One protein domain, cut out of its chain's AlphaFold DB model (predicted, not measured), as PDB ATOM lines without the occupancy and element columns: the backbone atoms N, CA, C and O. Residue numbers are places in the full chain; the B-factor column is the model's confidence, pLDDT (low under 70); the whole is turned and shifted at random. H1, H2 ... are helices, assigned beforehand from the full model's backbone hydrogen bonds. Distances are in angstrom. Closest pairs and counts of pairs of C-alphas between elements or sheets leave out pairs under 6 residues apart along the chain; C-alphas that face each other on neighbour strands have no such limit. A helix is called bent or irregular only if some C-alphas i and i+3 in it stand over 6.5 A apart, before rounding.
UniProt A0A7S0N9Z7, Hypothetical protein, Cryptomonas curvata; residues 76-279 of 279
ATOM      1  N   THR A  76     314.753 213.049 155.927       89.50
ATOM      2  CA  THR A  76     315.271 211.825 155.290       89.50
ATOM      3  C   THR A  76     316.731 211.573 155.681       89.50
ATOM      4  O   THR A  76     317.110 210.460 156.054       89.50
ATOM      5  N   ILE A  77     317.572 212.615 155.648       89.50
ATOM      6  CA  ILE A  77     318.988 212.512 156.041       89.50
ATOM      7  C   ILE A  77     319.112 212.173 157.532       89.50
ATOM      8  O   ILE A  77     319.968 211.368 157.912       89.50
ATOM      9  N   ARG A  78     318.286 212.786 158.388       93.88
ATOM     10  CA  ARG A  78     318.256 212.527 159.833       93.88
ATOM     11  C   ARG A  78     317.877 211.074 160.118       93.88
ATOM     12  O   ARG A  78     318.612 210.398 160.835       93.88
ATOM     13  N   LEU A  79     316.796 210.586 159.514       91.44
ATOM     14  CA  LEU A  79     316.313 209.213 159.653       91.44
ATOM     15  C   LEU A  79     317.349 208.200 159.162       91.44
ATOM     16  O   LEU A  79     317.654 207.253 159.879       91.44
ATOM     17  N   ALA A  80     317.985 208.438 158.012       89.94
ATOM     18  CA  ALA A  80     319.047 207.567 157.505       89.94
ATOM     19  C   ALA A  80     320.257 207.489 158.460       89.94
ATOM     20  O   ALA A  80     320.844 206.421 158.645       89.94
ATOM     21  N   LYS A  81     320.629 208.604 159.105       91.69
ATOM     22  CA  LYS A  81     321.693 208.619 160.125       91.69
ATOM     23  C   LYS A  81     321.294 207.845 161.380       91.69
ATOM     24  O   LYS A  81     322.122 207.110 161.910       91.69
ATOM     25  N   LEU A  82     320.054 208.003 161.840       93.69
ATOM     26  CA  LEU A  82     319.539 207.275 163.000       93.69
ATOM     27  C   LEU A  82     319.462 205.776 162.726       93.69
ATOM     28  O   LEU A  82     319.953 205.003 163.540       93.69
ATOM     29  N   LEU A  83     318.958 205.373 161.560       90.56
ATOM     30  CA  LEU A  83     318.891 203.970 161.154       90.56
ATOM     31  C   LEU A  83     320.287 203.341 161.044       90.56
ATOM     32  O   LEU A  83     320.475 202.179 161.378       90.56
ATOM     33  N   LYS A  84     321.304 204.110 160.635       88.12
ATOM     34  CA  LYS A  84     322.696 203.639 160.668       88.12
ATOM     35  C   LYS A  84     323.202 203.398 162.098       88.12
ATOM     36  O   LYS A  84     323.998 202.491 162.307       88.12
ATOM     37  N   ALA A  85     322.791 204.227 163.058       88.56
ATOM     38  CA  ALA A  85     323.188 204.096 164.461       88.56
ATOM     39  C   ALA A  85     322.377 203.030 165.217       88.56
ATOM     40  O   ALA A  85     322.869 202.463 166.188       88.56
ATOM     41  N   ARG A  86     321.138 202.785 164.783       89.38
ATOM     42  CA  ARG A  86     320.185 201.826 165.349       89.38
ATOM     43  C   ARG A  86     319.640 200.973 164.203       89.38
ATOM     44  O   ARG A  86     318.587 201.303 163.652       89.38
ATOM     45  N   PRO A  87     320.408 199.959 163.766       87.25
ATOM     46  CA  PRO A  87     320.066 199.181 162.588       87.25
ATOM     47  C   PRO A  87     318.741 198.451 162.780       87.25
ATOM     48  O   PRO A  87     318.391 198.021 163.872       87.25
ATOM     49  N   PHE A  88     318.021 198.297 161.672       89.75
ATOM     50  CA  PHE A  88     316.822 197.470 161.596       89.75
ATOM     51  C   PHE A  88     317.094 196.009 161.981       89.75
ATOM     52  O   PHE A  88     316.262 195.376 162.622       89.75
ATOM     53  N   PHE A  89     318.254 195.490 161.581       89.56
ATOM     54  CA  PHE A  89     318.681 194.120 161.831       89.56
ATOM     55  C   PHE A  89     319.355 193.997 163.204       89.56
ATOM     56  O   PHE A  89     320.295 194.736 163.502       89.56
ATOM     57  N   GLU A  90     318.907 193.034 164.005       85.81
ATOM     58  CA  GLU A  90     319.460 192.685 165.309       85.81
ATOM     59  C   GLU A  90     319.273 191.190 165.588       85.81
ATOM     60  O   GLU A  90     318.165 190.662 165.608       85.81
ATOM     61  N   VAL A  91     320.381 190.511 165.859       81.12
ATOM     62  CA  VAL A  91     320.404 189.128 166.337       81.12
ATOM     63  C   VAL A  91     321.079 189.115 167.704       81.12
ATOM     64  O   VAL A  91     322.078 189.806 167.910       81.12
ATOM     65  N   GLY A  92     320.492 188.385 168.655       72.44
ATOM     66  CA  GLY A  92     320.922 188.371 170.056       72.44
ATOM     67  C   GLY A  92     322.369 187.904 170.275       72.44
ATOM     68  O   GLY A  92     323.071 187.490 169.359       72.44
ATOM     69  N   VAL A  93     322.832 187.958 171.526       60.84
ATOM     70  CA  VAL A  93     324.260 187.828 171.893       60.84
ATOM     71  C   VAL A  93     324.893 186.482 171.492       60.84
ATOM     72  O   VAL A  93     326.090 186.431 171.208       60.84
ATOM     73  N   VAL A  94     324.122 185.395 171.419       57.34
ATOM     74  CA  VAL A  94     324.623 184.065 171.031       57.34
ATOM     75  C   VAL A  94     324.652 183.966 169.502       57.34
ATOM     76  O   VAL A  94     323.615 184.016 168.854       57.34
ATOM     77  N   GLY A  95     325.849 183.915 168.908       59.34
ATOM     78  CA  GLY A  95     326.047 183.886 167.447       59.34
ATOM     79  C   GLY A  95     325.816 185.231 166.733       59.34
ATOM     80  O   GLY A  95     326.173 185.387 165.563       59.34
ATOM     81  N   GLY A  96     325.287 186.243 167.424       68.12
ATOM     82  CA  GLY A  96     324.916 187.511 166.800       68.12
ATOM     83  C   GLY A  96     326.078 188.382 166.331       68.12
ATOM     84  O   GLY A  96     325.893 189.164 165.402       68.12
ATOM     85  N   SER A  97     327.283 188.254 166.899       79.38
ATOM     86  CA  SER A  97     328.421 189.109 166.524       79.38
ATOM     87  C   SER A  97     328.888 188.874 165.084       79.38
ATOM     88  O   SER A  97     329.072 189.838 164.341       79.38
ATOM     89  N   THR A  98     329.001 187.614 164.654       87.62
ATOM     90  CA  THR A  98     329.378 187.249 163.278       87.62
ATOM     91  C   THR A  98     328.346 187.744 162.267       87.62
ATOM     92  O   THR A  98     328.695 188.393 161.282       87.62
ATOM     93  N   CYS A  99     327.062 187.496 162.534       87.44
ATOM     94  CA  CYS A  99     325.963 187.940 161.680       87.44
ATOM     95  C   CYS A  99     325.861 189.473 161.612       87.44
ATOM     96  O   CYS A  99     325.712 190.036 160.530       87.44
ATOM     97  N   THR A 100     326.010 190.161 162.748       85.44
ATOM     98  CA  THR A 100     326.006 191.632 162.812       85.44
ATOM     99  C   THR A 100     327.182 192.227 162.043       85.44
ATOM    100  O   THR A 100     327.016 193.215 161.325       85.44
ATOM    101  N   GLN A 101     328.365 191.612 162.136       87.50
ATOM    102  CA  GLN A 101     329.539 192.036 161.377       87.50
ATOM    103  C   GLN A 101     329.332 191.840 159.871       87.50
ATOM    104  O   GLN A 101     329.548 192.776 159.105       87.50
ATOM    105  N   ALA A 102     328.856 190.669 159.437       89.12
ATOM    106  CA  ALA A 102     328.564 190.400 158.028       89.12
ATOM    107  C   ALA A 102     327.512 191.370 157.456       89.12
ATOM    108  O   ALA A 102     327.696 191.911 156.363       89.12
ATOM    109  N   PHE A 103     326.464 191.670 158.233       87.81
ATOM    110  CA  PHE A 103     325.460 192.678 157.888       87.81
ATOM    111  C   PHE A 103     326.076 194.079 157.750       87.81
ATOM    112  O   PHE A 103     325.851 194.759 156.748       87.81
ATOM    113  N   SER A 104     326.906 194.501 158.712       87.06
ATOM    114  CA  SER A 104     327.623 195.784 158.660       87.06
ATOM    115  C   SER A 104     328.534 195.888 157.430       87.06
ATOM    116  O   SER A 104     328.590 196.935 156.778       87.06
ATOM    117  N   ASP A 105     329.206 194.790 157.083       90.12
ATOM    118  CA  ASP A 105     330.094 194.683 155.923       90.12
ATOM    119  C   ASP A 105     329.337 194.509 154.595       90.12
ATOM    120  O   ASP A 105     329.952 194.568 153.528       90.12
ATOM    121  N   LYS A 106     328.008 194.329 154.639       87.75
ATOM    122  CA  LYS A 106     327.132 194.103 153.477       87.75
ATOM    123  C   LYS A 106     327.580 192.918 152.619       87.75
ATOM    124  O   LYS A 106     327.608 192.998 151.390       87.75
ATOM    125  N   ARG A 107     327.969 191.828 153.277       93.31
ATOM    126  CA  ARG A 107     328.474 190.608 152.642       93.31
ATOM    127  C   ARG A 107     327.717 189.400 153.167       93.31
ATOM    128  O   ARG A 107     327.416 189.344 154.349       93.31
ATOM    129  N   HIS A 108     327.518 188.388 152.332       92.06
ATOM    130  CA  HIS A 108     326.975 187.110 152.789       92.06
ATOM    131  C   HIS A 108     327.850 186.470 153.870       92.06
ATOM    132  O   HIS A 108     329.067 186.690 153.918       92.06
ATOM    133  N   LEU A 109     327.230 185.601 154.674       92.50
ATOM    134  CA  LEU A 109     327.974 184.655 155.500       92.50
ATOM    135  C   LEU A 109     328.839 183.791 154.585       92.50
ATOM    136  O   LEU A 109     328.343 183.158 153.649       92.50
ATOM    137  N   SER A 110     330.135 183.791 154.853       93.44
ATOM    138  CA  SER A 110     331.101 182.854 154.297       93.44
ATOM    139  C   SER A 110     331.015 181.515 155.029       93.44
ATOM    140  O   SER A 110     330.402 181.408 156.090       93.44
ATOM    141  N   ASP A 111     331.660 180.485 154.489       91.88
ATOM    142  CA  ASP A 111     331.690 179.175 155.149       91.88
ATOM    143  C   ASP A 111     332.406 179.248 156.506       91.88
ATOM    144  O   ASP A 111     331.964 178.614 157.458       91.88
ATOM    145  N   ALA A 112     333.417 180.117 156.629       91.00
ATOM    146  CA  ALA A 112     334.093 180.395 157.894       91.00
ATOM    147  C   ALA A 112     333.170 181.076 158.920       91.00
ATOM    148  O   ALA A 112     333.248 180.776 160.110       91.00
ATOM    149  N   ASP A 113     332.271 181.963 158.475       91.88
ATOM    150  CA  ASP A 113     331.267 182.558 159.365       91.88
ATOM    151  C   ASP A 113     330.288 181.486 159.869       91.88
ATOM    152  O   ASP A 113     329.976 181.443 161.056       91.88
ATOM    153  N   LEU A 114     329.836 180.590 158.982       90.31
ATOM    154  CA  LEU A 114     328.948 179.476 159.333       90.31
ATOM    155  C   LEU A 114     329.635 178.472 160.274       90.31
ATOM    156  O   LEU A 114     329.007 177.981 161.209       90.31
ATOM    157  N   ASP A 115     330.923 178.193 160.076       87.44
ATOM    158  CA  ASP A 115     331.714 177.358 160.987       87.44
ATOM    159  C   ASP A 115     331.832 178.000 162.377       87.44
ATOM    160  O   ASP A 115     331.673 177.317 163.388       87.44
ATOM    161  N   ALA A 116     332.046 179.318 162.445       85.56
ATOM    162  CA  ALA A 116     332.103 180.045 163.711       85.56
ATOM    163  C   ALA A 116     330.753 180.038 164.453       85.56
ATOM    164  O   ALA A 116     330.727 179.889 165.675       85.56
ATOM    165  N   LEU A 117     329.634 180.151 163.729       84.19
ATOM    166  CA  LEU A 117     328.286 180.094 164.311       84.19
ATOM    167  C   LEU A 117     327.960 178.718 164.907       84.19
ATOM    168  O   LEU A 117     327.301 178.648 165.948       84.19
ATOM    169  N   ARG A 118     328.479 177.638 164.308       79.12
ATOM    170  CA  ARG A 118     328.333 176.283 164.854       79.12
ATOM    171  C   ARG A 118     328.925 176.171 166.259       79.12
ATOM    172  O   ARG A 118     328.305 175.584 167.133       79.12
ATOM    173  N   VAL A 119     330.112 176.742 166.478       65.12
ATOM    174  CA  VAL A 119     330.852 176.637 167.752       65.12
ATOM    175  C   VAL A 119     330.142 177.362 168.899       65.12
ATOM    176  O   VAL A 119     330.271 176.965 170.053       65.12
ATOM    177  N   VAL A 120     329.397 178.428 168.594       63.84
ATOM    178  CA  VAL A 120     328.704 179.250 169.600       63.84
ATOM    179  C   VAL A 120     327.343 178.663 169.998       63.84
ATOM    180  O   VAL A 120     326.830 178.993 171.066       63.84
ATOM    181  N   SER A 121     326.776 177.766 169.189       61.09
ATOM    182  CA  SER A 121     325.571 177.013 169.549       61.09
ATOM    183  C   SER A 121     325.956 175.944 170.579       61.09
ATOM    184  O   SER A 121     326.360 174.842 170.235       61.09
ATOM    185  N   LEU A 122     325.916 176.313 171.863       52.69
ATOM    186  CA  LEU A 122     326.339 175.495 173.012       52.69
ATOM    187  C   LEU A 122     325.394 174.314 173.334       52.69
ATOM    188  O   LEU A 122     325.596 173.648 174.348       52.69
ATOM    189  N   HIS A 123     324.380 174.054 172.502       51.38
ATOM    190  CA  HIS A 123     323.487 172.901 172.611       51.38
ATOM    191  C   HIS A 123     323.875 171.829 171.579       51.38
ATOM    192  O   HIS A 123     324.160 172.141 170.426       51.38
ATOM    193  N   ASP A 124     323.944 170.572 172.028       51.09
ATOM    194  CA  ASP A 124     324.346 169.369 171.287       51.09
ATOM    195  C   ASP A 124     323.813 169.298 169.842       51.09
ATOM    196  O   ASP A 124     322.722 168.791 169.660       51.09
ATOM    197  N   ASP A 125     324.555 169.755 168.817       57.38
ATOM    198  CA  ASP A 125     324.260 169.687 167.356       57.38
ATOM    199  C   ASP A 125     322.814 170.056 166.884       57.38
ATOM    200  O   ASP A 125     322.555 170.075 165.675       57.38
ATOM    201  N   TYR A 126     321.903 170.398 167.798       59.44
ATOM    202  CA  TYR A 126     320.453 170.524 167.677       59.44
ATOM    203  C   TYR A 126     319.972 171.743 168.471       59.44
ATOM    204  O   TYR A 126     320.388 171.956 169.610       59.44
ATOM    205  N   ASP A 127     319.074 172.513 167.867       60.75
ATOM    206  CA  ASP A 127     318.375 173.628 168.505       60.75
ATOM    207  C   ASP A 127     317.263 173.125 169.454       60.75
ATOM    208  O   ASP A 127     316.937 171.933 169.467       60.75
ATOM    209  N   ASP A 128     316.655 174.027 170.236       58.03
ATOM    210  CA  ASP A 128     315.588 173.721 171.216       58.03
ATOM    211  C   ASP A 128     314.387 172.962 170.603       58.03
ATOM    212  O   ASP A 128     313.655 172.264 171.308       58.03
ATOM    213  N   ASP A 129     314.180 173.080 169.288       61.34
ATOM    214  CA  ASP A 129     313.124 172.410 168.521       61.34
ATOM    215  C   ASP A 129     313.571 171.086 167.855       61.34
ATOM    216  O   ASP A 129     312.778 170.426 167.176       61.34
ATOM    217  N   GLY A 130     314.829 170.672 168.043       67.38
ATOM    218  CA  GLY A 130     315.416 169.492 167.407       67.38
ATOM    219  C   GLY A 130     315.816 169.697 165.938       67.38
ATOM    220  O   GLY A 130     316.022 168.717 165.204       67.38
ATOM    221  N   THR A 131     315.937 170.941 165.471       72.31
ATOM    222  CA  THR A 131     316.522 171.267 164.167       72.31
ATOM    223  C   THR A 131     318.048 171.245 164.265       72.31
ATOM    224  O   THR A 131     318.619 171.940 165.094       72.31
ATOM    225  N   PRO A 132     318.762 170.449 163.450       81.00
ATOM    226  CA  PRO A 132     320.216 170.448 163.512       81.00
ATOM    227  C   PRO A 132     320.803 171.679 162.810       81.00
ATOM    228  O   PRO A 132     320.350 172.054 161.723       81.00
ATOM    229  N   PHE A 133     321.888 172.250 163.346       86.62
ATOM    230  CA  PHE A 133     322.584 173.388 162.713       86.62
ATOM    231  C   PHE A 133     322.979 173.089 161.256       86.62
ATOM    232  O   PHE A 133     322.929 173.959 160.386       86.62
ATOM    233  N   SER A 134     323.336 171.834 160.959       87.25
ATOM    234  CA  SER A 134     323.683 171.375 159.609       87.25
ATOM    235  C   SER A 134     322.547 171.571 158.598       87.25
ATOM    236  O   SER A 134     322.814 171.908 157.444       87.25
ATOM    237  N   ALA A 135     321.290 171.437 159.024       89.88
ATOM    238  CA  ALA A 135     320.135 171.694 158.176       89.88
ATOM    239  C   ALA A 135     319.978 173.185 157.858       89.88
ATOM    240  O   ALA A 135     319.839 173.552 156.689       89.88
ATOM    241  N   ARG A 136     320.046 174.053 158.876       91.44
ATOM    242  CA  ARG A 136     319.962 175.514 158.697       91.44
ATOM    243  C   ARG A 136     321.111 176.032 157.842       91.44
ATOM    244  O   ARG A 136     320.886 176.793 156.900       91.44
ATOM    245  N   ARG A 137     322.330 175.545 158.092       93.69
ATOM    246  CA  ARG A 137     323.502 175.812 157.251       93.69
ATOM    247  C   ARG A 137     323.217 175.466 155.792       93.69
ATOM    248  O   ARG A 137     323.482 176.286 154.916       93.69
ATOM    249  N   LYS A 138     322.657 174.282 155.527       93.94
ATOM    250  CA  LYS A 138     322.387 173.840 154.157       93.94
ATOM    251  C   LYS A 138     321.378 174.737 153.446       93.94
ATOM    252  O   LYS A 138     321.581 175.066 152.279       93.94
ATOM    253  N   VAL A 139     320.333 175.180 154.150       96.00
ATOM    254  CA  VAL A 139     319.386 176.174 153.625       96.00
ATOM    255  C   VAL A 139     320.114 177.466 153.263       96.00
ATOM    256  O   VAL A 139     320.002 177.918 152.127       96.00
ATOM    257  N   VAL A 140     320.923 178.022 154.167       96.94
ATOM    258  CA  VAL A 140     321.679 179.262 153.913       96.94
ATOM    259  C   VAL A 140     322.618 179.125 152.711       96.94
ATOM    260  O   VAL A 140     322.686 180.032 151.882       96.94
ATOM    261  N   GLU A 141     323.301 177.988 152.562       96.31
ATOM    262  CA  GLU A 141     324.143 177.700 151.396       96.31
ATOM    263  C   GLU A 141     323.342 177.716 150.085       96.31
ATOM    264  O   GLU A 141     323.790 178.314 149.104       96.31
ATOM    265  N   ILE A 142     322.152 177.100 150.069       97.25
ATOM    266  CA  ILE A 142     321.262 177.078 148.898       97.25
ATOM    267  C   ILE A 142     320.789 178.493 148.561       97.25
ATOM    268  O   ILE A 142     320.892 178.906 147.406       97.25
ATOM    269  N   LEU A 143     320.303 179.248 149.552       98.00
ATOM    270  CA  LEU A 143     319.798 180.606 149.339       98.00
ATOM    271  C   LEU A 143     320.902 181.538 148.836       98.00
ATOM    272  O   LEU A 143     320.700 182.243 147.851       98.00
ATOM    273  N   ARG A 144     322.098 181.473 149.435       96.69
ATOM    274  CA  ARG A 144     323.285 182.217 148.982       96.69
ATOM    275  C   ARG A 144     323.674 181.852 147.548       96.69
ATOM    276  O   ARG A 144     324.006 182.728 146.762       96.69
ATOM    277  N   ALA A 145     323.629 180.569 147.186       97.25
ATOM    278  CA  ALA A 145     323.976 180.116 145.838       97.25
ATOM    279  C   ALA A 145     322.919 180.474 144.776       97.25
ATOM    280  O   ALA A 145     323.228 180.463 143.583       97.25
ATOM    281  N   LYS A 146     321.675 180.744 145.189       97.81
ATOM    282  CA  LYS A 146     320.524 180.989 144.306       97.81
ATOM    283  C   LYS A 146     319.955 182.401 144.387       97.81
ATOM    284  O   LYS A 146     318.940 182.663 143.746       97.81
ATOM    285  N   GLU A 147     320.605 183.306 145.112       97.00
ATOM    286  CA  GLU A 147     320.138 184.678 145.330       97.00
ATOM    287  C   GLU A 147     319.784 185.399 144.031       97.00
ATOM    288  O   GLU A 147     318.666 185.892 143.918       97.00
ATOM    289  N   ASP A 148     320.688 185.419 143.045       97.50
ATOM    290  CA  ASP A 148     320.456 186.124 141.778       97.50
ATOM    291  C   ASP A 148     319.163 185.644 141.098       97.50
ATOM    292  O   ASP A 148     318.362 186.446 140.616       97.50
ATOM    293  N   GLU A 149     318.923 184.329 141.098       98.19
ATOM    294  CA  GLU A 149     317.722 183.736 140.510       98.19
ATOM    295  C   GLU A 149     316.461 184.047 141.335       98.19
ATOM    296  O   GLU A 149     315.398 184.310 140.769       98.19
ATOM    297  N   ILE A 150     316.565 184.012 142.667       98.56
ATOM    298  CA  ILE A 150     315.458 184.289 143.593       98.56
ATOM    299  C   ILE A 150     315.045 185.764 143.495       98.56
ATOM    300  O   ILE A 150     313.865 186.063 143.313       98.56
ATOM    301  N   VAL A 151     316.005 186.689 143.552       98.25
ATOM    302  CA  VAL A 151     315.758 188.136 143.480       98.25
ATOM    303  C   VAL A 151     315.239 188.533 142.100       98.25
ATOM    304  O   VAL A 151     314.291 189.315 142.009       98.25
ATOM    305  N   ALA A 152     315.792 187.975 141.017       98.38
ATOM    306  CA  ALA A 152     315.277 188.218 139.669       98.38
ATOM    307  C   ALA A 152     313.834 187.711 139.498       98.38
ATOM    308  O   ALA A 152     313.005 188.393 138.882       98.38
ATOM    309  N   GLY A 153     313.509 186.550 140.075       98.62
ATOM    310  CA  GLY A 153     312.146 186.025 140.099       98.62
ATOM    311  C   GLY A 153     311.192 186.934 140.878       98.62
ATOM    312  O   GLY A 153     310.159 187.332 140.345       98.62
ATOM    313  N   ALA A 154     311.563 187.348 142.093       98.62
ATOM    314  CA  ALA A 154     310.741 188.234 142.918       98.62
ATOM    315  C   ALA A 154     310.511 189.600 142.251       98.62
ATOM    316  O   ALA A 154     309.389 190.107 142.230       98.62
ATOM    317  N   ARG A 155     311.547 190.167 141.618       98.25
ATOM    318  CA  ARG A 155     311.426 191.369 140.783       98.25
ATOM    319  C   ARG A 155     310.400 191.177 139.666       98.25
ATOM    320  O   ARG A 155     309.597 192.075 139.429       98.25
ATOM    321  N   SER A 156     310.426 190.037 138.979       98.50
ATOM    322  CA  SER A 156     309.490 189.747 137.883       98.50
ATOM    323  C   SER A 156     308.046 189.700 138.387       98.50
ATOM    324  O   SER A 156     307.195 190.385 137.827       98.50
ATOM    325  N   VAL A 157     307.798 189.032 139.520       98.62
ATOM    326  CA  VAL A 157     306.474 188.995 140.173       98.62
ATOM    327  C   VAL A 157     305.966 190.403 140.505       98.62
ATOM    328  O   VAL A 157     304.810 190.726 140.232       98.62
ATOM    329  N   VAL A 158     306.821 191.277 141.047       98.38
ATOM    330  CA  VAL A 158     306.446 192.671 141.345       98.38
ATOM    331  C   VAL A 158     306.102 193.440 140.069       98.38
ATOM    332  O   VAL A 158     305.096 194.144 140.035       98.38
ATOM    333  N   LEU A 159     306.903 193.312 139.010       98.12
ATOM    334  CA  LEU A 159     306.666 194.019 137.748       98.12
ATOM    335  C   LEU A 159     305.394 193.543 137.032       98.12
ATOM    336  O   LEU A 159     304.700 194.357 136.424       98.12
ATOM    337  N   GLU A 160     305.077 192.253 137.124       98.38
ATOM    338  CA  GLU A 160     303.840 191.676 136.594       98.38
ATOM    339  C   GLU A 160     302.616 192.128 137.396       98.38
ATOM    340  O   GLU A 160     301.581 192.468 136.820       98.38
ATOM    341  N   ARG A 161     302.728 192.172 138.729       98.38
ATOM    342  CA  ARG A 161     301.631 192.577 139.616       98.38
ATOM    343  C   ARG A 161     301.353 194.079 139.564       98.38
ATOM    344  O   ARG A 161     300.191 194.479 139.612       98.38
ATOM    345  N   PHE A 162     302.398 194.897 139.466       97.75
ATOM    346  CA  PHE A 162     302.330 196.357 139.469       97.75
ATOM    347  C   PHE A 162     302.815 196.919 138.128       97.75
ATOM    348  O   PHE A 162     303.881 197.532 138.017       97.75
ATOM    349  N   VAL A 163     302.011 196.707 137.087       97.19
ATOM    350  CA  VAL A 163     302.318 197.166 135.728       97.19
ATOM    351  C   VAL A 163     302.569 198.678 135.716       97.19
ATOM    352  O   VAL A 163     301.766 199.466 136.210       97.19
ATOM    353  N   GLY A 164     303.698 199.091 135.138       95.94
ATOM    354  CA  GLY A 164     304.071 200.504 135.016       95.94
ATOM    355  C   GLY A 164     304.697 201.125 136.270       95.94
ATOM    356  O   GLY A 164     305.047 202.302 136.227       95.94
ATOM    357  N   ILE A 165     304.925 200.366 137.351       97.12
ATOM    358  CA  ILE A 165     305.510 200.889 138.602       97.12
ATOM    359  C   ILE A 165     306.896 201.530 138.415       97.12
ATOM    360  O   ILE A 165     307.279 202.401 139.190       97.12
ATOM    361  N   THR A 166     307.645 201.140 137.383       96.81
ATOM    362  CA  THR A 166     308.961 201.703 137.032       96.81
ATOM    363  C   THR A 166     308.907 202.792 135.956       96.81
ATOM    364  O   THR A 166     309.944 203.377 135.643       96.81
ATOM    365  N   GLY A 167     307.736 203.062 135.370       94.56
ATOM    366  CA  GLY A 167     307.529 204.116 134.374       94.56
ATOM    367  C   GLY A 167     307.229 205.479 135.013       94.56
ATOM    368  O   GLY A 167     306.992 205.544 136.217       94.56
ATOM    369  N   PRO A 168     307.220 206.582 134.240       94.69
ATOM    370  CA  PRO A 168     306.916 207.915 134.764       94.69
ATOM    371  C   PRO A 168     305.623 207.941 135.592       94.69
ATOM    372  O   PRO A 168     304.583 207.469 135.140       94.69
ATOM    373  N   GLY A 169     305.701 208.481 136.812       90.00
ATOM    374  CA  GLY A 169     304.592 208.500 137.776       90.00
ATOM    375  C   GLY A 169     304.426 207.219 138.608       90.00
ATOM    376  O   GLY A 169     303.652 207.217 139.562       90.00
ATOM    377  N   GLY A 170     305.159 206.148 138.301       93.56
ATOM    378  CA  GLY A 170     305.176 204.913 139.079       93.56
ATOM    379  C   GLY A 170     306.011 205.013 140.363       93.56
ATOM    380  O   GLY A 170     306.989 205.758 140.447       93.56
ATOM    381  N   GLY A 171     305.651 204.216 141.376       92.12
ATOM    382  CA  GLY A 171     306.284 204.235 142.704       92.12
ATOM    383  C   GLY A 171     307.758 203.805 142.744       92.12
ATOM    384  O   GLY A 171     308.432 204.038 143.742       92.12
ATOM    385  N   LEU A 172     308.287 203.209 141.676       94.31
ATOM    386  CA  LEU A 172     309.697 202.834 141.528       94.31
ATOM    387  C   LEU A 172     310.409 203.621 140.418       94.31
ATOM    388  O   LEU A 172     311.549 203.304 140.082       94.31
ATOM    389  N   TYR A 173     309.778 204.657 139.868       93.06
ATOM    390  CA  TYR A 173     310.438 205.628 139.002       93.06
ATOM    391  C   TYR A 173     311.133 206.713 139.845       93.06
ATOM    392  O   TYR A 173     310.603 207.103 140.892       93.06
ATOM    393  N   PRO A 174     312.304 207.228 139.426       93.75
ATOM    394  CA  PRO A 174     313.089 206.852 138.242       93.75
ATOM    395  C   PRO A 174     313.912 205.570 138.453       93.75
ATOM    396  O   PRO A 174     313.943 205.020 139.546       93.75
ATOM    397  N   ALA A 175     314.642 205.117 137.426       92.44
ATOM    398  CA  ALA A 175     315.417 203.867 137.467       92.44
ATOM    399  C   ALA A 175     316.337 203.721 138.700       92.44
ATOM    400  O   ALA A 175     316.490 202.629 139.237       92.44
ATOM    401  N   SER A 176     316.921 204.810 139.212       92.38
ATOM    402  CA  SER A 176     317.731 204.763 140.442       92.38
ATOM    403  C   SER A 176     316.945 204.287 141.672       92.38
ATOM    404  O   SER A 176     317.528 203.652 142.554       92.38
ATOM    405  N   ARG A 177     315.637 204.567 141.720       92.56
ATOM    406  CA  ARG A 177     314.709 204.144 142.771       92.56
ATOM    407  C   ARG A 177     314.345 202.673 142.631       92.56
ATOM    408  O   ARG A 177     314.427 201.953 143.621       92.56
ATOM    409  N   SER A 178     314.046 202.199 141.419       93.81
ATOM    410  CA  SER A 178     313.853 200.764 141.188       93.81
ATOM    411  C   SER A 178     315.107 199.970 141.549       93.81
ATOM    412  O   SER A 178     315.015 198.992 142.277       93.81
ATOM    413  N   GLU A 179     316.295 200.440 141.154       94.50
ATOM    414  CA  GLU A 179     317.552 199.780 141.524       94.50
ATOM    415  C   GLU A 179     317.808 199.799 143.039       94.50
ATOM    416  O   GLU A 179     318.461 198.900 143.560       94.50
ATOM    417  N   ALA A 180     317.316 200.805 143.770       93.06
ATOM    418  CA  ALA A 180     317.356 200.794 145.232       93.06
ATOM    419  C   ALA A 180     316.432 199.729 145.826       93.06
ATOM    420  O   ALA A 180     316.887 198.946 146.652       93.06
ATOM    421  N   CYS A 181     315.196 199.637 145.338       95.62
ATOM    422  CA  CYS A 181     314.246 198.606 145.748       95.62
ATOM    423  C   CYS A 181     314.796 197.186 145.511       95.62
ATOM    424  O   CYS A 181     314.732 196.341 146.399       95.62
ATOM    425  N   TRP A 182     315.441 196.930 144.366       95.56
ATOM    426  CA  TRP A 182     316.034 195.615 144.087       95.56
ATOM    427  C   TRP A 182     317.215 195.283 145.007       95.56
ATOM    428  O   TRP A 182     317.383 194.129 145.395       95.56
ATOM    429  N   ARG A 183     318.009 196.282 145.416       94.94
ATOM    430  CA  ARG A 183     319.059 196.085 146.430       94.94
ATOM    431  C   ARG A 183     318.483 195.784 147.810       94.94
ATOM    432  O   ARG A 183     319.096 195.018 148.556       94.94
ATOM    433  N   ASP A 184     317.333 196.360 148.146       96.12
ATOM    434  CA  ASP A 184     316.646 196.049 149.398       96.12
ATOM    435  C   ASP A 184     316.181 194.584 149.399       96.12
ATOM    436  O   ASP A 184     316.347 193.912 150.410       96.12
ATOM    437  N   PHE A 185     315.745 194.022 148.261       98.00
ATOM    438  CA  PHE A 185     315.427 192.586 148.157       98.00
ATOM    439  C   PHE A 185     316.635 191.679 148.419       98.00
ATOM    440  O   PHE A 185     316.518 190.729 149.194       98.00
ATOM    441  N   CYS A 186     317.801 191.987 147.840       95.75
ATOM    442  CA  CYS A 186     319.048 191.281 148.167       95.75
ATOM    443  C   CYS A 186     319.360 191.381 149.668       95.75
ATOM    444  O   CYS A 186     319.643 190.385 150.329       95.75
ATOM    445  N   THR A 187     319.248 192.588 150.229       95.50
ATOM    446  CA  THR A 187     319.530 192.842 151.649       95.50
ATOM    447  C   THR A 187     318.565 192.080 152.562       95.50
ATOM    448  O   THR A 187     318.984 191.515 153.567       95.50
ATOM    449  N   PHE A 188     317.285 191.995 152.208       97.25
ATOM    450  CA  PHE A 188     316.298 191.218 152.950       97.25
ATOM    451  C   PHE A 188     316.577 189.721 152.912       97.25
ATOM    452  O   PHE A 188     316.540 189.078 153.960       97.25
ATOM    453  N   LEU A 189     316.919 189.171 151.745       98.00
ATOM    454  CA  LEU A 189     317.304 187.764 151.641       98.00
ATOM    455  C   LEU A 189     318.564 187.468 152.473       98.00
ATOM    456  O   LEU A 189     318.626 186.454 153.163       98.00
ATOM    457  N   GLN A 190     319.540 188.381 152.481       95.88
ATOM    458  CA  GLN A 190     320.713 188.297 153.356       95.88
ATOM    459  C   GLN A 190     320.338 188.303 154.842       95.88
ATOM    460  O   GLN A 190     320.817 187.449 155.586       95.88
ATOM    461  N   CYS A 191     319.463 189.215 155.277       95.56
ATOM    462  CA  CYS A 191     318.967 189.253 156.654       95.56
ATOM    463  C   CYS A 191     318.307 187.934 157.065       95.56
ATOM    464  O   CYS A 191     318.579 187.432 158.154       95.56
ATOM    465  N   VAL A 192     317.500 187.344 156.181       96.94
ATOM    466  CA  VAL A 192     316.891 186.029 156.411       96.94
ATOM    467  C   VAL A 192     317.957 184.939 156.529       96.94
ATOM    468  O   VAL A 192     317.871 184.108 157.430       96.94
ATOM    469  N   CYS A 193     319.004 184.957 155.700       96.19
ATOM    470  CA  CYS A 193     320.133 184.032 155.838       96.19
ATOM    471  C   CYS A 193     320.847 184.176 157.193       96.19
ATOM    472  O   CYS A 193     321.177 183.165 157.811       96.19
ATOM    473  N   TYR A 194     321.058 185.403 157.680       94.12
ATOM    474  CA  TYR A 194     321.654 185.639 159.000       94.12
ATOM    475  C   TYR A 194     320.762 185.115 160.127       94.12
ATOM    476  O   TYR A 194     321.232 184.380 160.991       94.12
ATOM    477  N   ALA A 195     319.471 185.448 160.086       92.81
ATOM    478  CA  ALA A 195     318.468 184.984 161.038       92.81
ATOM    479  C   ALA A 195     318.380 183.451 161.078       92.81
ATOM    480  O   ALA A 195     318.380 182.855 162.150       92.81
ATOM    481  N   THR A 196     318.395 182.814 159.904       93.25
ATOM    482  CA  THR A 196     318.366 181.353 159.758       93.25
ATOM    483  C   THR A 196     319.627 180.714 160.334       93.25
ATOM    484  O   THR A 196     319.541 179.739 161.076       93.25
ATOM    485  N   ALA A 197     320.810 181.260 160.042       91.94
ATOM    486  CA  ALA A 197     322.070 180.739 160.572       91.94
ATOM    487  C   ALA A 197     322.199 180.924 162.095       91.94
ATOM    488  O   ALA A 197     322.822 180.098 162.759       91.94
ATOM    489  N   ALA A 198     321.598 181.976 162.650       88.56
ATOM    490  CA  ALA A 198     321.611 182.265 164.083       88.56
ATOM    491  C   ALA A 198     320.467 181.599 164.874       88.56
ATOM    492  O   ALA A 198     320.483 181.679 166.094       88.56
ATOM    493  N   ASP A 199     319.499 180.971 164.202       88.94
ATOM    494  CA  ASP A 199     318.237 180.489 164.794       88.94
ATOM    495  C   ASP A 199     317.428 181.585 165.507       88.94
ATOM    496  O   ASP A 199     316.856 181.418 166.582       88.94
ATOM    497  N   VAL A 200     317.399 182.775 164.906       88.81
ATOM    498  CA  VAL A 200     316.682 183.934 165.445       88.81
ATOM    499  C   VAL A 200     315.680 184.414 164.399       88.81
ATOM    500  O   VAL A 200     315.948 185.389 163.699       88.81
ATOM    501  N   PRO A 201     314.506 183.765 164.261       87.38
ATOM    502  CA  PRO A 201     313.516 184.153 163.254       87.38
ATOM    503  C   PRO A 201     312.984 185.580 163.470       87.38
ATOM    504  O   PRO A 201     312.627 186.268 162.518       87.38
ATOM    505  N   ARG A 202     312.995 186.075 164.715       91.19
ATOM    506  CA  ARG A 202     312.663 187.467 165.057       91.19
ATOM    507  C   ARG A 202     313.925 188.327 165.140       91.19
ATOM    508  O   ARG A 202     314.392 188.637 166.229       91.19
ATOM    509  N   PHE A 203     314.469 188.695 163.983       91.88
ATOM    510  CA  PHE A 203     315.775 189.357 163.854       91.88
ATOM    511  C   PHE A 203     315.715 190.893 163.749       91.88
ATOM    512  O   PHE A 203     316.674 191.523 163.304       91.88
ATOM    513  N   THR A 204     314.583 191.527 164.060       92.88
ATOM    514  CA  THR A 204     314.434 192.981 163.878       92.88
ATOM    515  C   THR A 204     314.463 193.729 165.199       92.88
ATOM    516  O   THR A 204     313.716 193.392 166.118       92.88
ATOM    517  N   ASN A 205     315.211 194.825 165.244       92.31
ATOM    518  CA  ASN A 205     315.144 195.796 166.326       92.31
ATOM    519  C   ASN A 205     313.867 196.644 166.188       92.31
ATOM    520  O   ASN A 205     313.646 197.262 165.146       92.31
ATOM    521  N   ALA A 206     313.039 196.722 167.235       93.06
ATOM    522  CA  ALA A 206     311.773 197.462 167.190       93.06
ATOM    523  C   ALA A 206     311.957 198.968 166.914       93.06
ATOM    524  O   ALA A 206     311.173 199.574 166.182       93.06
ATOM    525  N   GLU A 207     313.007 199.578 167.465       94.31
ATOM    526  CA  GLU A 207     313.318 200.984 167.221       94.31
ATOM    527  C   GLU A 207     313.858 201.204 165.800       94.31
ATOM    528  O   GLU A 207     313.412 202.112 165.097       94.31
ATOM    529  N   GLY A 208     314.768 200.339 165.349       93.75
ATOM    530  CA  GLY A 208     315.281 200.341 163.979       93.75
ATOM    531  C   GLY A 208     314.166 200.154 162.945       93.75
ATOM    532  O   GLY A 208     314.130 200.869 161.945       93.75
ATOM    533  N   ALA A 209     313.204 199.267 163.209       94.25
ATOM    534  CA  ALA A 209     312.011 199.077 162.382       94.25
ATOM    535  C   ALA A 209     311.122 200.323 162.345       94.25
ATOM    536  O   ALA A 209     310.695 200.738 161.268       94.25
ATOM    537  N   ALA A 210     310.908 200.993 163.481       95.56
ATOM    538  CA  ALA A 210     310.161 202.248 163.513       95.56
ATOM    539  C   ALA A 210     310.852 203.369 162.710       95.56
ATOM    540  O   ALA A 210     310.173 204.140 162.027       95.56
ATOM    541  N   LEU A 211     312.187 203.449 162.756       95.00
ATOM    542  CA  LEU A 211     312.978 204.390 161.953       95.00
ATOM    543  C   LEU A 211     312.911 204.060 160.458       95.00
ATOM    544  O   LEU A 211     312.750 204.962 159.636       95.00
ATOM    545  N   MET A 212     313.007 202.778 160.107       94.81
ATOM    546  CA  MET A 212     312.899 202.307 158.729       94.81
ATOM    547  C   MET A 212     311.520 202.613 158.141       94.81
ATOM    548  O   MET A 212     311.447 203.133 157.031       94.81
ATOM    549  N   ARG A 213     310.445 202.398 158.907       95.62
ATOM    550  CA  ARG A 213     309.078 202.778 158.531       95.62
ATOM    551  C   ARG A 213     308.960 204.264 158.206       95.62
ATOM    552  O   ARG A 213     308.471 204.627 157.139       95.62
ATOM    553  N   GLN A 214     309.432 205.127 159.110       95.44
ATOM    554  CA  GLN A 214     309.415 206.580 158.898       95.44
ATOM    555  C   GLN A 214     310.206 206.967 157.646       95.44
ATOM    556  O   GLN A 214     309.737 207.769 156.843       95.44
ATOM    557  N   LEU A 215     311.378 206.356 157.445       93.19
ATOM    558  CA  LEU A 215     312.204 206.600 156.266       93.19
ATOM    559  C   LEU A 215     311.496 206.159 154.979       93.19
ATOM    560  O   LEU A 215     311.509 206.892 153.997       93.19
ATOM    561  N   TYR A 216     310.865 204.986 154.974       94.31
ATOM    562  CA  TYR A 216     310.124 204.472 153.822       94.31
ATOM    563  C   TYR A 216     308.884 205.313 153.510       94.31
ATOM    564  O   TYR A 216     308.594 205.544 152.337       94.31
ATOM    565  N   THR A 217     308.209 205.832 154.539       93.50
ATOM    566  CA  THR A 217     307.075 206.758 154.400       93.50
ATOM    567  C   THR A 217     307.514 208.068 153.750       93.50
ATOM    568  O   THR A 217     306.928 208.487 152.754       93.50
ATOM    569  N   GLU A 218     308.580 208.681 154.271       91.38
ATOM    570  CA  GLU A 218     309.150 209.932 153.754       91.38
ATOM    571  C   GLU A 218     309.668 209.771 152.318       91.38
ATOM    572  O   GLU A 218     309.505 210.646 151.472       91.38
ATOM    573  N   LEU A 219     310.256 208.613 152.010       90.31
ATOM    574  CA  LEU A 219     310.697 208.263 150.664       90.31
ATOM    575  C   LEU A 219     309.557 207.785 149.758       90.31
ATOM    576  O   LEU A 219     309.843 207.410 148.622       90.31
ATOM    577  N   HIS A 220     308.306 207.757 150.231       91.88
ATOM    578  CA  HIS A 220     307.113 207.264 149.530       91.88
ATOM    579  C   HIS A 220     307.270 205.862 148.916       91.88
ATOM    580  O   HIS A 220     306.772 205.609 147.812       91.88
ATOM    581  N   VAL A 221     308.037 204.980 149.559       93.75
ATOM    582  CA  VAL A 221     308.308 203.621 149.066       93.75
ATOM    583  C   VAL A 221     306.978 202.878 148.883       93.75
ATOM    584  O   VAL A 221     306.142 202.922 149.784       93.75
ATOM    585  N   PRO A 222     306.749 202.194 147.746       95.44
ATOM    586  CA  PRO A 222     305.516 201.443 147.525       95.44
ATOM    587  C   PRO A 222     305.504 200.171 148.390       95.44
ATOM    588  O   PRO A 222     305.940 199.110 147.945       95.44
ATOM    589  N   LEU A 223     305.030 200.284 149.634       95.44
ATOM    590  CA  LEU A 223     305.072 199.207 150.633       95.44
ATOM    591  C   LEU A 223     304.336 197.942 150.180       95.44
ATOM    592  O   LEU A 223     304.879 196.852 150.333       95.44
ATOM    593  N   ASP A 224     303.191 198.073 149.505       96.81
ATOM    594  CA  ASP A 224     302.475 196.923 148.933       96.81
ATOM    595  C   ASP A 224     303.353 196.120 147.958       96.81
ATOM    596  O   ASP A 224     303.339 194.889 147.951       96.81
ATOM    597  N   ALA A 225     304.163 196.811 147.148       97.12
ATOM    598  CA  ALA A 225     305.098 196.167 146.229       97.12
ATOM    599  C   ALA A 225     306.278 195.520 146.967       97.12
ATOM    600  O   ALA A 225     306.767 194.476 146.532       97.12
ATOM    601  N   MET A 226     306.712 196.100 148.091       97.31
ATOM    602  CA  MET A 226     307.743 195.513 148.952       97.31
ATOM    603  C   MET A 226     307.245 194.226 149.612       97.31
ATOM    604  O   MET A 226     307.951 193.223 149.556       97.31
ATOM    605  N   VAL A 227     306.029 194.226 150.168       98.38
ATOM    606  CA  VAL A 227     305.405 193.035 150.764       98.38
ATOM    607  C   VAL A 227     305.282 191.925 149.721       98.38
ATOM    608  O   VAL A 227     305.817 190.842 149.934       98.38
ATOM    609  N   VAL A 228     304.703 192.212 148.545       98.62
ATOM    610  CA  VAL A 228     304.613 191.241 147.435       98.62
ATOM    611  C   VAL A 228     305.992 190.717 147.029       98.62
ATOM    612  O   VAL A 228     306.156 189.518 146.805       98.62
ATOM    613  N   GLY A 229     306.993 191.596 146.953       98.50
ATOM    614  CA  GLY A 229     308.366 191.220 146.634       98.50
ATOM    615  C   GLY A 229     308.972 190.262 147.656       98.50
ATOM    616  O   GLY A 229     309.511 189.229 147.271       98.50
ATOM    617  N   VAL A 230     308.847 190.552 148.954       98.50
ATOM    618  CA  VAL A 230     309.385 189.694 150.023       98.50
ATOM    619  C   VAL A 230     308.613 188.377 150.139       98.50
ATOM    620  O   VAL A 230     309.233 187.331 150.329       98.50
ATOM    621  N   THR A 231     307.293 188.379 149.934       98.75
ATOM    622  CA  THR A 231     306.512 187.136 149.811       98.75
ATOM    623  C   THR A 231     307.016 186.286 148.645       98.75
ATOM    624  O   THR A 231     307.243 185.088 148.808       98.75
ATOM    625  N   ALA A 232     307.287 186.898 147.489       98.75
ATOM    626  CA  ALA A 232     307.862 186.187 146.352       98.75
ATOM    627  C   ALA A 232     309.279 185.663 146.649       98.75
ATOM    628  O   ALA A 232     309.594 184.539 146.258       98.75
ATOM    629  N   LEU A 233     310.120 186.416 147.376       98.81
ATOM    630  CA  LEU A 233     311.428 185.927 147.838       98.81
ATOM    631  C   LEU A 233     311.272 184.658 148.681       98.81
ATOM    632  O   LEU A 233     311.993 183.693 148.430       98.81
ATOM    633  N   ARG A 234     310.330 184.631 149.635       98.75
ATOM    634  CA  ARG A 234     310.040 183.449 150.463       98.75
ATOM    635  C   ARG A 234     309.633 182.258 149.602       98.75
ATOM    636  O   ARG A 234     310.229 181.188 149.704       98.75
ATOM    637  N   ASP A 235     308.646 182.441 148.732       98.62
ATOM    638  CA  ASP A 235     308.062 181.341 147.965       98.62
ATOM    639  C   ASP A 235     309.065 180.767 146.946       98.62
ATOM    640  O   ASP A 235     309.197 179.549 146.809       98.62
ATOM    641  N   LEU A 236     309.845 181.625 146.280       98.69
ATOM    642  CA  LEU A 236     310.919 181.204 145.377       98.69
ATOM    643  C   LEU A 236     312.067 180.533 146.136       98.69
ATOM    644  O   LEU A 236     312.593 179.522 145.673       98.69
ATOM    645  N   SER A 237     312.432 181.048 147.313       98.50
ATOM    646  CA  SER A 237     313.422 180.419 148.196       98.50
ATOM    647  C   SER A 237     312.997 179.002 148.574       98.50
ATOM    648  O   SER A 237     313.793 178.070 148.441       98.50
ATOM    649  N   ARG A 238     311.718 178.811 148.932       97.62
ATOM    650  CA  ARG A 238     311.144 177.492 149.227       97.62
ATOM    651  C   ARG A 238     311.304 176.541 148.053       97.62
ATOM    652  O   ARG A 238     311.780 175.425 148.233       97.62
ATOM    653  N   GLN A 239     310.962 176.990 146.846       96.88
ATOM    654  CA  GLN A 239     311.109 176.183 145.631       96.88
ATOM    655  C   GLN A 239     312.562 175.743 145.415       96.88
ATOM    656  O   GLN A 239     312.803 174.594 145.048       96.88
ATOM    657  N   ARG A 240     313.545 176.618 145.679       96.81
ATOM    658  CA  ARG A 240     314.970 176.268 145.542       96.81
ATOM    659  C   ARG A 240     315.424 175.244 146.570       96.81
ATOM    660  O   ARG A 240     316.190 174.351 146.223       96.81
ATOM    661  N   VAL A 241     314.937 175.353 147.801       94.94
ATOM    662  CA  VAL A 241     315.237 174.387 148.862       94.94
ATOM    663  C   VAL A 241     314.579 173.036 148.575       94.94
ATOM    664  O   VAL A 241     315.258 172.016 148.645       94.94
ATOM    665  N   CYS A 242     313.308 173.012 148.160       92.50
ATOM    666  CA  CYS A 242     312.617 171.779 147.763       92.50
ATOM    667  C   CYS A 242     313.317 171.085 146.586       92.50
ATOM    668  O   CYS A 242     313.619 169.900 146.677       92.50
ATOM    669  N   ALA A 243     313.660 171.825 145.527       92.31
ATOM    670  CA  ALA A 243     314.375 171.265 144.379       92.31
ATOM    671  C   ALA A 243     315.758 170.703 144.764       92.31
ATOM    672  O   ALA A 243     316.200 169.694 144.217       92.31
ATOM    673  N   ALA A 244     316.451 171.337 145.717       90.88
ATOM    674  CA  ALA A 244     317.713 170.823 146.240       90.88
ATOM    675  C   ALA A 244     317.528 169.539 147.069       90.88
ATOM    676  O   ALA A 244     318.367 168.646 146.966       90.88
ATOM    677  N   ALA A 245     316.441 169.426 147.843       87.44
ATOM    678  CA  ALA A 245     316.092 168.206 148.578       87.44
ATOM    679  C   ALA A 245     315.863 167.033 147.614       87.44
ATOM    680  O   ALA A 245     316.480 165.977 147.752       87.44
ATOM    681  N   GLU A 246     315.044 167.264 146.584       87.44
ATOM    682  CA  GLU A 246     314.728 166.274 145.553       87.44
ATOM    683  C   GLU A 246     315.990 165.805 144.822       87.44
ATOM    684  O   GLU A 246     316.202 164.606 144.645       87.44
ATOM    685  N   ALA A 247     316.877 166.738 144.458       87.12
ATOM    686  CA  ALA A 247     318.154 166.417 143.825       87.12
ATOM    687  C   ALA A 247     319.096 165.607 144.737       87.12
ATOM    688  O   ALA A 247     319.919 164.842 144.234       87.12
ATOM    689  N   ALA A 248     318.981 165.754 146.059       82.81
ATOM    690  CA  ALA A 248     319.740 164.981 147.041       82.81
ATOM    691  C   ALA A 248     319.105 163.611 147.359       82.81
ATOM    692  O   ALA A 248     319.679 162.837 148.122       82.81
ATOM    693  N   GLY A 249     317.936 163.299 146.786       79.50
ATOM    694  CA  GLY A 249     317.168 162.097 147.117       79.50
ATOM    695  C   GLY A 249     316.506 162.157 148.498       79.50
ATOM    696  O   GLY A 249     316.066 161.127 149.009       79.50
ATOM    697  N   GLU A 250     316.432 163.339 149.111       70.94
ATOM    698  CA  GLU A 250     315.678 163.573 150.338       70.94
ATOM    699  C   GLU A 250     314.215 163.850 149.980       70.94
ATOM    700  O   GLU A 250     313.914 164.617 149.063       70.94
ATOM    701  N   ALA A 251     313.273 163.245 150.709       61.28
ATOM    702  CA  ALA A 251     311.876 163.634 150.572       61.28
ATOM    703  C   ALA A 251     311.732 165.120 150.946       61.28
ATOM    704  O   ALA A 251     312.254 165.564 151.969       61.28
ATOM    705  N   ALA A 252     310.983 165.895 150.162       54.12
ATOM    706  CA  ALA A 252     310.644 167.287 150.474       54.12
ATOM    707  C   ALA A 252     309.627 167.400 151.637       54.12
ATOM    708  O   ALA A 252     308.715 168.223 151.614       54.12
ATOM    709  N   GLU A 253     309.728 166.520 152.632       59.06
ATOM    710  CA  GLU A 253     308.808 166.412 153.756       59.06
ATOM    711  C   GLU A 253     309.295 167.270 154.932       59.06
ATOM    712  O   GLU A 253     310.488 167.377 155.197       59.06
ATOM    713  N   GLU A 254     308.362 167.832 155.700       56.94
ATOM    714  CA  GLU A 254     308.615 168.687 156.875       56.94
ATOM    715  C   GLU A 254     309.449 167.991 157.976       56.94
ATOM    716  O   GLU A 254     310.017 168.639 158.851       56.94
ATOM    717  N   ARG A 255     309.567 166.657 157.910       59.19
ATOM    718  CA  ARG A 255     310.330 165.822 158.848       59.19
ATOM    719  C   ARG A 255     311.777 165.557 158.424       59.19
ATOM    720  O   ARG A 255     312.515 164.953 159.207       59.19
ATOM    721  N   THR A 256     312.208 165.973 157.232       70.31
ATOM    722  CA  THR A 256     313.622 165.859 156.840       70.31
ATOM    723  C   THR A 256     314.470 166.939 157.502       70.31
ATOM    724  O   THR A 256     313.951 167.924 158.031       70.31
ATOM    725  N   GLY A 257     315.795 166.746 157.500       77.50
ATOM    726  CA  GLY A 257     316.726 167.752 158.008       77.50
ATOM    727  C   GLY A 257     316.508 169.086 157.299       77.50
ATOM    728  O   GLY A 257     316.250 170.089 157.957       77.50
ATOM    729  N   LEU A 258     316.496 169.087 155.962       86.06
ATOM    730  CA  LEU A 258     316.310 170.309 155.181       86.06
ATOM    731  C   LEU A 258     314.922 170.946 155.369       86.06
ATOM    732  O   LEU A 258     314.825 172.170 155.412       86.06
ATOM    733  N   GLY A 259     313.867 170.139 155.544       86.31
ATOM    734  CA  GLY A 259     312.524 170.622 155.879       86.31
ATOM    735  C   GLY A 259     312.482 171.383 157.209       86.31
ATOM    736  O   GLY A 259     311.928 172.480 157.267       86.31
ATOM    737  N   ARG A 260     313.143 170.857 158.250       84.81
ATOM    738  CA  ARG A 260     313.302 171.559 159.537       84.81
ATOM    739  C   ARG A 260     314.131 172.836 159.403       84.81
ATOM    740  O   ARG A 260     313.706 173.892 159.853       84.81
ATOM    741  N   GLY A 261     315.259 172.782 158.691       89.81
ATOM    742  CA  GLY A 261     316.063 173.976 158.411       89.81
ATOM    743  C   GLY A 261     315.275 175.066 157.673       89.81
ATOM    744  O   GLY A 261     315.436 176.252 157.960       89.81
ATOM    745  N   TRP A 262     314.390 174.674 156.748       94.44
ATOM    746  CA  TRP A 262     313.513 175.600 156.034       94.44
ATOM    747  C   TRP A 262     312.519 176.289 156.967       94.44
ATOM    748  O   TRP A 262     312.267 177.473 156.780       94.44
ATOM    749  N   LYS A 263     311.985 175.605 157.985       93.00
ATOM    750  CA  LYS A 263     311.011 176.196 158.919       93.00
ATOM    751  C   LYS A 263     311.547 177.423 159.645       93.00
ATOM    752  O   LYS A 263     310.809 178.387 159.839       93.00
ATOM    753  N   VAL A 264     312.837 177.430 159.968       92.19
ATOM    754  CA  VAL A 264     313.492 178.596 160.574       92.19
ATOM    755  C   VAL A 264     313.574 179.762 159.586       92.19
ATOM    756  O   VAL A 264     313.231 180.894 159.934       92.19
ATOM    757  N   ALA A 265     313.955 179.494 158.332       96.00
ATOM    758  CA  ALA A 265     313.972 180.512 157.279       96.00
ATOM    759  C   ALA A 265     312.564 181.041 156.959       96.00
ATOM    760  O   ALA A 265     312.383 182.245 156.792       96.00
ATOM    761  N   GLU A 266     311.566 180.158 156.917       97.00
ATOM    762  CA  GLU A 266     310.149 180.488 156.737       97.00
ATOM    763  C   GLU A 266     309.671 181.428 157.849       97.00
ATOM    764  O   GLU A 266     309.153 182.500 157.549       97.00
ATOM    765  N   GLY A 267     309.967 181.109 159.114       96.38
ATOM    766  CA  GLY A 267     309.665 181.984 160.246       96.38
ATOM    767  C   GLY A 267     310.350 183.353 160.165       96.38
ATOM    768  O   GLY A 267     309.745 184.363 160.522       96.38
ATOM    769  N   ALA A 268     311.585 183.419 159.657       96.75
ATOM    770  CA  ALA A 268     312.283 184.684 159.430       96.75
ATOM    771  C   ALA A 268     311.646 185.514 158.298       96.75
ATOM    772  O   ALA A 268     311.495 186.731 158.434       96.75
ATOM    773  N   PHE A 269     311.233 184.880 157.196       98.56
ATOM    774  CA  PHE A 269     310.481 185.558 156.138       98.56
ATOM    775  C   PHE A 269     309.135 186.076 156.643       98.56
ATOM    776  O   PHE A 269     308.811 187.236 156.404       98.56
ATOM    777  N   ASP A 270     308.373 185.245 157.351       98.25
ATOM    778  CA  ASP A 270     307.060 185.614 157.878       98.25
ATOM    779  C   ASP A 270     307.172 186.770 158.879       98.25
ATOM    780  O   ASP A 270     306.374 187.706 158.836       98.25
ATOM    781  N   HIS A 271     308.214 186.770 159.717       97.38
ATOM    782  CA  HIS A 271     308.527 187.898 160.595       97.38
ATOM    783  C   HIS A 271     308.824 189.179 159.805       97.38
ATOM    784  O   HIS A 271     308.264 190.232 160.105       97.38
ATOM    785  N   LEU A 272     309.668 189.109 158.771       97.19
ATOM    786  CA  LEU A 272     309.985 190.269 157.934       97.19
ATOM    787  C   LEU A 272     308.745 190.821 157.215       97.19
ATOM    788  O   LEU A 272     308.555 192.036 157.179       97.19
ATOM    789  N   ILE A 273     307.903 189.943 156.666       98.31
ATOM    790  CA  ILE A 273     306.640 190.310 156.013       98.31
ATOM    791  C   ILE A 273     305.726 191.013 157.017       98.31
ATOM    792  O   ILE A 273     305.292 192.132 156.753       98.31
ATOM    793  N   ALA A 274     305.520 190.423 158.197       97.69
ATOM    794  CA  ALA A 274     304.679 191.003 159.241       97.69
ATOM    795  C   ALA A 274     305.180 192.378 159.710       97.69
ATOM    796  O   ALA A 274     304.377 193.241 160.060       97.69
ATOM    797  N   VAL A 275     306.498 192.604 159.722       96.06
ATOM    798  CA  VAL A 275     307.072 193.919 160.033       96.06
ATOM    799  C   VAL A 275     306.789 194.925 158.915       96.06
ATOM    800  O   VAL A 275     306.382 196.045 159.214       96.06
ATOM    801  N   LEU A 276     306.954 194.543 157.644       95.62
ATOM    802  CA  LEU A 276     306.664 195.418 156.500       95.62
ATOM    803  C   LEU A 276     305.170 195.748 156.362       95.62
ATOM    804  O   LEU A 276     304.836 196.849 155.947       95.62
ATOM    805  N   GLU A 277     304.269 194.841 156.738       95.88
ATOM    806  CA  GLU A 277     302.819 195.091 156.755       95.88
ATOM    807  C   GLU A 277     302.390 196.103 157.831       95.88
ATOM    808  O   GLU A 277     301.305 196.674 157.755       95.88
ATOM    809  N   GLN A 278     303.235 196.343 158.839       93.81
ATOM    810  CA  GLN A 278     303.013 197.363 159.871       93.81
ATOM    811  C   GLN A 278     303.592 198.737 159.490       93.81
ATOM    812  O   GLN A 278     303.545 199.673 160.312       93.81
ATOM    813  N   PHE A 279     304.210 198.839 158.306       91.69
ATOM    814  CA  PHE A 279     304.812 200.076 157.827       91.69
ATOM    815  C   PHE A 279     303.778 201.088 157.335       91.69
ATOM    816  O   PHE A 279     302.726 200.679 156.804       91.69
TER     817      PHE A 279
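What this domain is: This is residues 76 to 279 of the 279 residues of the protein "Hypothetical protein" of Cryptomonas curvata (UniProt A0A7S0N9Z7). The bent helix H4 and the hairpin of H7 and H8 pack round the core helix H5; the small hairpin of H2 and H3 packs on residues 190 to 198 of H5, and H1 and H6 lie side by side at the edge. The printed part has 204 residues, with eight named helices in the order H1 to H8 and no named strand, in class all helix. It is compact, with a radius of gyration of the C-alphas of 17.1 A and spans of 53 by 36 by 26 A.

How they stand to each other: Start at H4, residues 133 to 161, assigned as one helix by its hydrogen bonds but bent: C-alphas 145 and 148 are 8.1 A apart. Its arms H4a, residues 133 to 145, and H4b, residues 148 to 161, stand at a steep tilt of 67 degrees, only just short of about perpendicular. H5, residues 175 to 198, is the hub; it touches H4a, closest at the C-alphas of Val 140 and Cys 193, 5.4 A. H7, residues 223 to 247, and H8, residues 257 to 276, form a hairpin at a shallow tilt of 4 degrees. H7 touches H4b at the C-alphas of Ala 232 and Ala 154, 4.9 A. H2, residues 96 to 105, and H3, residues 111 to 120, form a hairpin; with H4a and H5 they make an up and down bundle, each running against the one before. H1, residues 76 to 85, touches H6, residues 206 to 218, opposite ways at 20 degrees. Every O i to N i+4 pair is within hydrogen-bond range but in H3, 4 of 6, and H8, 14 of 16.

Where its parts are: Find C-alpha 76 at (315.271, 211.825, 155.290), where H1 begins. H5 runs 34.8 A, H7 36.0 A, and H8 29.5 A to C-alpha 276 at (306.664, 195.418, 156.500).

The domain as a whole: The C-alphas of Asp 124 and Pro 168 are farthest apart, 55.9 A. The printed part has no cut; the links H3 to H4 and H4 to H5 are long. Look for pLDDT under 70 at residues 93 to 96, 119 to 130 and 251 to 255.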